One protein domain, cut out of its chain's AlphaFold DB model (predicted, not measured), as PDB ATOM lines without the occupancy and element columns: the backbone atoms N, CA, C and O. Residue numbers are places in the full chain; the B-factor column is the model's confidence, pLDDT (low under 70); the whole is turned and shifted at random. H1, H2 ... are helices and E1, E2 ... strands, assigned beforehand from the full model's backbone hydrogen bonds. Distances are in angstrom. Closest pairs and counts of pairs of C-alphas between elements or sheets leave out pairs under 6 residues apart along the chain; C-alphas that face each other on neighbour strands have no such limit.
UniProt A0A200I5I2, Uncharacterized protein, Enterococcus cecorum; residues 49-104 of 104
ATOM      1  N   ILE A  49     120.437  94.301  62.832       85.50
ATOM      2  CA  ILE A  49     119.648  93.843  61.681       85.50
ATOM      3  C   ILE A  49     118.166  93.816  62.048       85.50
ATOM      4  O   ILE A  49     117.781  93.341  63.114       85.50
ATOM      5  N   THR A  50     117.313  94.315  61.159       86.44
ATOM      6  CA  THR A  50     115.863  94.367  61.371       86.44
ATOM      7  C   THR A  50     115.164  93.355  60.478       86.44
ATOM      8  O   THR A  50     115.470  93.244  59.293       86.44
ATOM      9  N   TYR A  51     114.223  92.600  61.048       86.75
ATOM     10  CA  TYR A  51     113.416  91.649  60.292       86.75
ATOM     11  C   TYR A  51     112.470  92.370  59.326       86.75
ATOM     12  O   TYR A  51     111.790  93.326  59.691       86.75
ATOM     13  N   LEU A  52     112.411  91.860  58.102       85.50
ATOM     14  CA  LEU A  52     111.509  92.255  57.033       85.50
ATOM     15  C   LEU A  52     110.618  91.058  56.662       85.50
ATOM     16  O   LEU A  52     110.948  89.896  56.906       85.50
ATOM     17  N   ILE A  53     109.465  91.328  56.055       85.88
ATOM     18  CA  ILE A  53     108.491  90.294  55.682       85.88
ATOM     19  C   ILE A  53     109.131  89.239  54.755       85.88
ATOM     20  O   ILE A  53     109.982  89.540  53.914       85.88
ATOM     21  N   GLY A  54     108.706  87.980  54.905       82.69
ATOM     22  CA  GLY A  54     109.108  86.888  54.015       82.69
ATOM     23  C   GLY A  54     110.487  86.289  54.308       82.69
ATOM     24  O   GLY A  54     111.106  85.740  53.401       82.69
ATOM     25  N   GLY A  55     110.986  86.378  55.548       81.81
ATOM     26  CA  GLY A  55     112.268  85.762  55.919       81.81
ATOM     27  C   GLY A  55     113.493  86.556  55.459       81.81
ATOM     28  O   GLY A  55     114.576  85.987  55.296       81.81
ATOM     29  N   ASN A  56     113.326  87.854  55.230       84.12
ATOM     30  CA  ASN A  56     114.398  88.765  54.860       84.12
ATOM     31  C   ASN A  56     114.724  89.682  56.038       84.12
ATOM     32  O   ASN A  56     113.907  89.884  56.926       84.12
ATOM     33  N   TYR A  57     115.924  90.233  56.057       86.44
ATOM     34  CA  TYR A  57     116.395  91.176  57.063       86.44
ATOM     35  C   TYR A  57     117.072  92.344  56.351       86.44
ATOM     36  O   TYR A  57     117.620  92.163  55.267       86.44
ATOM     37  N   ILE A  58     117.053  93.528  56.948       84.56
ATOM     38  CA  ILE A  58     117.787  94.704  56.475       84.56
ATOM     39  C   ILE A  58     118.824  95.115  57.518       84.56
ATOM     40  O   ILE A  58     118.579  95.012  58.719       84.56
ATOM     41  N   SER A  59     119.991  95.558  57.055       82.75
ATOM     42  CA  SER A  59     121.004  96.182  57.906       82.75
ATOM     43  C   SER A  59     120.501  97.557  58.347       82.75
ATOM     44  O   SER A  59     120.281  98.428  57.507       82.75
ATOM     45  N   SER A  60     120.329  97.754  59.652       82.75
ATOM     46  CA  SER A  60     119.851  99.010  60.254       82.75
ATOM     47  C   SER A  60     121.011  99.843  60.807       82.75
ATOM     48  O   SER A  60     120.879 100.498  61.837       82.75
ATOM     49  N   PHE A  61     122.162  99.776  60.137       79.69
ATOM     50  CA  PHE A  61     123.392 100.475  60.497       79.69
ATOM     51  C   PHE A  61     124.083 101.029  59.250       79.69
ATOM     52  O   PHE A  61     123.877 100.537  58.139       79.69
ATOM     53  N   GLU A  62     124.909 102.052  59.442       78.31
ATOM     54  CA  GLU A  62     125.635 102.706  58.356       78.31
ATOM     55  C   GLU A  62     126.918 101.958  57.997       78.31
ATOM     56  O   GLU A  62     127.627 101.435  58.862       78.31
ATOM     57  N   ARG A  63     127.225 101.924  56.697       80.06
ATOM     58  CA  ARG A  63     128.478 101.367  56.196       80.06
ATOM     59  C   ARG A  63     129.616 102.329  56.528       80.06
ATOM     60  O   ARG A  63     129.598 103.477  56.096       80.06
ATOM     61  N   THR A  64     130.601 101.839  57.264       85.06
ATOM     62  CA  THR A  64     131.806 102.573  57.657       85.06
ATOM     63  C   THR A  64     133.052 101.755  57.333       85.06
ATOM     64  O   THR A  64     132.970 100.541  57.111       85.06
ATOM     65  N   ASP A  65     134.223 102.390  57.378       86.31
ATOM     66  CA  ASP A  65     135.513 101.706  57.207       86.31
ATOM     67  C   ASP A  65     135.674 100.534  58.188       86.31
ATOM     68  O   ASP A  65     136.234  99.489  57.848       86.31
ATOM     69  N   PHE A  66     135.110 100.667  59.394       86.00
ATOM     70  CA  PHE A  66     135.059  99.596  60.386       86.00
ATOM     71  C   PHE A  66     134.229  98.401  59.900       86.00
ATOM     72  O   PHE A  66     134.687  97.256  59.950       86.00
ATOM     73  N   THR A  67     133.019  98.652  59.389       82.75
ATOM     74  CA  THR A  67     132.127  97.585  58.906       82.75
ATOM     75  C   THR A  67     132.690  96.876  57.675       82.75
ATOM     76  O   THR A  67     132.523  95.663  57.513       82.75
ATOM     77  N   ASP A  68     133.416  97.618  56.840       84.19
ATOM     78  CA  ASP A  68     134.069  97.092  55.647       84.19
ATOM     79  C   ASP A  68     135.258  96.215  56.014       84.19
ATOM     80  O   ASP A  68     135.394  95.109  55.485       84.19
ATOM     81  N   LYS A  69     136.064  96.637  56.993       86.25
ATOM     82  CA  LYS A  69     137.182  95.827  57.472       86.25
ATOM     83  C   LYS A  69     136.711  94.527  58.123       86.25
ATOM     84  O   LYS A  69     137.277  93.471  57.849       86.25
ATOM     85  N   LEU A  70     135.639  94.563  58.917       84.00
ATOM     86  CA  LEU A  70     135.037  93.346  59.472       84.00
ATOM     87  C   LEU A  70     134.512  92.409  58.381       84.00
ATOM     88  O   LEU A  70     134.729  91.198  58.451       84.00
ATOM     89  N   THR A  71     133.873  92.963  57.350       81.44
ATOM     90  CA  THR A  71     133.432  92.193  56.181       81.44
ATOM     91  C   THR A  71     134.621  91.534  55.479       81.44
ATOM     92  O   THR A  71     134.564  90.358  55.127       81.44
ATOM     93  N   GLU A  72     135.731  92.256  55.320       83.12
ATOM     94  CA  GLU A  72     136.956  91.749  54.702       83.12
ATOM     95  C   GLU A  72     137.628  90.648  55.529       83.12
ATOM     96  O   GLU A  72     138.257  89.775  54.948       83.12
ATOM     97  N   ILE A  73     137.520  90.653  56.856       83.00
ATOM     98  CA  ILE A  73     138.173  89.654  57.718       83.00
ATOM     99  C   ILE A  73     137.293  88.415  57.879       83.00
ATOM    100  O   ILE A  73     137.744  87.287  57.686       83.00
ATOM    101  N   PHE A  74     136.021  88.624  58.211       77.75
ATOM    102  CA  PHE A  74     135.100  87.552  58.588       77.75
ATOM    103  C   PHE A  74     134.224  87.075  57.421       77.75
ATOM    104  O   PHE A  74     133.550  86.054  57.529       77.75
ATOM    105  N   GLY A  75     134.239  87.777  56.283       70.88
ATOM    106  CA  GLY A  75     133.453  87.422  55.096       70.88
ATOM    107  C   GLY A  75     131.951  87.667  55.254       70.88
ATOM    108  O   GLY A  75     131.168  87.222  54.416       70.88
ATOM    109  N   PHE A  76     131.526  88.348  56.322       68.69
ATOM    110  CA  PHE A  76     130.126  88.685  56.536       68.69
ATOM    111  C   PHE A  76     129.747  89.892  55.679       68.69
ATOM    112  O   PHE A  76     129.814  91.035  56.116       68.69
ATOM    113  N   GLU A  77     129.379  89.630  54.427       63.16
ATOM    114  CA  GLU A  77     128.968  90.663  53.478       63.16
ATOM    115  C   GLU A  77     127.573  91.210  53.830       63.16
ATOM    116  O   GLU A  77     126.556  90.821  53.251       63.16
ATOM    117  N   ASN A  78     127.531  92.122  54.803       56.59
ATOM    118  CA  ASN A  78     126.322  92.838  55.225       56.59
ATOM    119  C   ASN A  78     126.014  94.086  54.384       56.59
ATOM    120  O   ASN A  78     125.057  94.812  54.663       56.59
ATOM    121  N   SER A  79     126.816  94.332  53.345       50.06
ATOM    122  CA  SER A  79     126.623  95.423  52.386       50.06
ATOM    123  C   SER A  79     125.424  95.187  51.454       50.06
ATOM    124  O   SER A  79     124.914  96.135  50.850       50.06
ATOM    125  N   ARG A  80     124.927  93.943  51.353       54.09
ATOM    126  CA  ARG A  80     123.626  93.660  50.743       54.09
ATOM    127  C   ARG A  80     122.545  94.227  51.658       54.09
ATOM    128  O   ARG A  80     122.278  93.678  52.719       54.09
ATOM    129  N   LYS A  81     121.874  95.286  51.195       62.34
ATOM    130  CA  LYS A  81     120.701  95.916  51.833       62.34
ATOM    131  C   LYS A  81     119.614  94.916  52.269       62.34
ATOM    132  O   LYS A  81     118.756  95.274  53.062       62.34
ATOM    133  N   VAL A  82     119.637  93.682  51.759       71.62
ATOM    134  CA  VAL A  82     118.745  92.596  52.170       71.62
ATOM    135  C   VAL A  82     119.551  91.325  52.461       71.62
ATOM    136  O   VAL A  82     120.240  90.791  51.591       71.62
ATOM    137  N   ILE A  83     119.428  90.818  53.684       80.75
ATOM    138  CA  ILE A  83     120.020  89.578  54.185       80.75
ATOM    139  C   ILE A  83     118.905  88.530  54.269       80.75
ATOM    140  O   ILE A  83     117.919  88.725  54.972       80.75
ATOM    141  N   SER A  84     119.035  87.395  53.585       83.69
ATOM    142  CA  SER A  84     118.029  86.326  53.689       83.69
ATOM    143  C   SER A  84     118.253  85.452  54.927       83.69
ATOM    144  O   SER A  84     119.388  85.192  55.333       83.69
ATOM    145  N   GLN A  85     117.180  84.887  55.484       85.81
ATOM    146  CA  GLN A  85     117.271  83.930  56.591       85.81
ATOM    147  C   GLN A  85     118.129  82.705  56.230       85.81
ATOM    148  O   GLN A  85     118.830  82.157  57.080       85.81
ATOM    149  N   LYS A  86     118.114  82.276  54.959       85.06
ATOM    150  CA  LYS A  86     118.959  81.179  54.461       85.06
ATOM    151  C   LYS A  86     120.446  81.531  54.549       85.06
ATOM    152  O   LYS A  86     121.237  80.692  54.978       85.06
ATOM    153  N   TYR A  87     120.815  82.758  54.177       83.06
ATOM    154  CA  TYR A  87     122.186  83.248  54.310       83.06
ATOM    155  C   TYR A  87     122.604  83.328  55.779       83.06
ATOM    156  O   TYR A  87     123.650  82.789  56.130       83.06
ATOM    157  N   LEU A  88     121.758  83.888  56.654       83.44
ATOM    158  CA  LEU A  88     122.055  83.983  58.087       83.44
ATOM    159  C   LEU A  88     122.257  82.596  58.717       83.44
ATOM    160  O   LEU A  88     123.224  82.379  59.439       83.44
ATOM    161  N   LYS A  89     121.411  81.617  58.372       84.62
ATOM    162  CA  LYS A  89     121.586  80.218  58.800       84.62
ATOM    163  C   LYS A  89     122.901  79.612  58.303       84.62
ATOM    164  O   LYS A  89     123.529  78.855  59.037       84.62
ATOM    165  N   LYS A  90     123.321  79.912  57.068       83.75
ATOM    166  CA  LYS A  90     124.615  79.456  56.532       83.75
ATOM    167  C   LYS A  90     125.775  80.110  57.285       83.75
ATOM    168  O   LYS A  90     126.706  79.412  57.661       83.75
ATOM    169  N   PHE A  91     125.684  81.410  57.547       81.88
ATOM    170  CA  PHE A  91     126.687  82.156  58.300       81.88
ATOM    171  C   PHE A  91     126.834  81.634  59.736       81.88
ATOM    172  O   PHE A  91     127.944  81.342  60.162       81.88
ATOM    173  N   LEU A  92     125.727  81.394  60.447       82.00
ATOM    174  CA  LEU A  92     125.750  80.830  61.804       82.00
ATOM    175  C   LEU A  92     126.452  79.467  61.873       82.00
ATOM    176  O   LEU A  92     127.156  79.186  62.837       82.00
ATOM    177  N   LYS A  93     126.308  78.624  60.842       82.81
ATOM    178  CA  LYS A  93     127.039  77.347  60.770       82.81
ATOM    179  C   LYS A  93     128.552  77.541  60.674       82.81
ATOM    180  O   LYS A  93     129.286  76.746  61.242       82.81
ATOM    181  N   VAL A  94     129.002  78.575  59.964       78.56
ATOM    182  CA  VAL A  94     130.428  78.908  59.825       78.56
ATOM    183  C   VAL A  94     130.967  79.472  61.134       78.56
ATOM    184  O   VAL A  94     132.006  79.021  61.602       78.56
ATOM    185  N   VAL A  95     130.226  80.389  61.764       79.62
ATOM    186  CA  VAL A  95     130.611  80.984  63.054       79.62
ATOM    187  C   VAL A  95     130.767  79.921  64.144       79.62
ATOM    188  O   VAL A  95     131.699  80.003  64.937       79.62
ATOM    189  N   ASN A  96     129.891  78.914  64.152       78.69
ATOM    190  CA  ASN A  96     129.929  77.807  65.112       78.69
ATOM    191  C   ASN A  96     130.919  76.688  64.736       78.69
ATOM    192  O   ASN A  96     130.997  75.689  65.448       78.69
ATOM    193  N   SER A  97     131.632  76.805  63.613       77.62
ATOM    194  CA  SER A  97     132.648  75.829  63.210       77.62
ATOM    195  C   SER A  97     134.014  76.168  63.816       77.62
ATOM    196  O   SER A  97     134.303  77.329  64.101       77.62
ATOM    197  N   GLU A  98     134.886  75.167  63.970       63.47
ATOM    198  CA  GLU A  98     136.226  75.327  64.569       63.47
ATOM    199  C   GLU A  98     137.129  76.330  63.820       63.47
ATOM    200  O   GLU A  98     138.112  76.816  64.375       63.47
ATOM    201  N   LYS A  99     136.789  76.685  62.572       62.16
ATOM    202  CA  LYS A  99     137.486  77.685  61.751       62.16
ATOM    203  C   LYS A  99     136.535  78.832  61.399       62.16
ATOM    204  O   LYS A  99     135.990  78.902  60.303       62.16
ATOM    205  N   SER A 100     136.343  79.749  62.345       58.44
ATOM    206  CA  SER A 100     135.452  80.918  62.230       58.44
ATOM    207  C   SER A 100     136.083  82.091  61.448       58.44
ATOM    208  O   SER A 100     136.008  83.254  61.838       58.44
ATOM    209  N   THR A 101     136.778  81.806  60.345       59.78
ATOM    210  CA  THR A 101     137.361  82.818  59.444       59.78
ATOM    211  C   THR A 101     137.061  82.439  57.999       59.78
ATOM    212  O   THR A 101     137.282  81.293  57.639       59.78
ATOM    213  N   LYS A 102     136.525  83.409  57.233       52.94
ATOM    214  CA  LYS A 102     136.030  83.374  55.835       52.94
ATOM    215  C   LYS A 102     135.476  82.043  55.293       52.94
ATOM    216  O   LYS A 102     136.157  81.031  55.224       52.94
ATOM    217  N   LEU A 103     134.275  82.112  54.708       49.12
ATOM    218  CA  LEU A 103     133.835  81.130  53.709       49.12
ATOM    219  C   LEU A 103     134.840  81.115  52.544       49.12
ATOM    220  O   LEU A 103     134.837  82.046  51.738       49.12
ATOM    221  N   GLN A 104     135.699  80.095  52.487       43.31
ATOM    222  CA  GLN A 104     136.305  79.648  51.232       43.31
ATOM    223  C   GLN A 104     135.281  78.844  50.430       43.31
ATOM    224  O   GLN A 104     134.472  78.117  51.056       43.31
TER     225      GLN A 104
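AT A GLANCE: This is residues 49 to 104 of the 104 residues of an uncharacterized protein of Enterococcus cecorum (UniProt A0A200I5I2). Picture a flat, open frame with few contacts: a small strand hairpin, E1 and E2, lies at one end, helix H1 lies off on its own away from it, and helix H2 starts near E2 and runs away from the hairpin. The link from H1 to H2 comes back to E2, where its residues 83 to 84 pair with residues 56 to 57 of E2. The printed part has 56 residues, with two named strands and two named helices in the order E1, E2, H1, H2; the sheet order is E1 - E2, antiparallel, and the class is mixed, helices and strands. The whole is only just compact, close to loose, with a radius of gyration of the C-alphas of 11.7 A, and only just flat, spanning 32 by 26 by 14 A.

IN THESE COORDINATES: Find C-alpha 49 at (119.648, 93.843, 61.681); there E1 begins, residues 49 to 52, 9.5 A long. E2 follows, residues 56 to 59, 10.4 A. Go on to C-alpha 65 at (135.513, 101.706, 57.207), where H1 begins, residues 65 to 74, 14.2 A. H2, residues 85 to 95, 15.1 A, ends at C-alpha 95, (130.611, 80.984, 63.054).

HOW THE PARTS SIT: Look first at the hairpin E1 and E2, antiparallel with 145 degrees between their directions; N 52 and O 56 are 2.7 A apart, within hydrogen-bond range. The closest C-alphas of E2 and H2 are those of Asn 56 and Gln 85, 5.9 A apart. H1 and H2 are apart, and E1 is apart from both helices. In H1 and H2 every O i to N i+4 pair is within hydrogen-bond range.

THE WHOLE: The C-alphas farthest apart, those of Ile 53 and Glu 98, are 32.7 A from each other. The printed part has no cut and no long link. Look for pLDDT under 70 at residues 76 to 81 and 98 to 104.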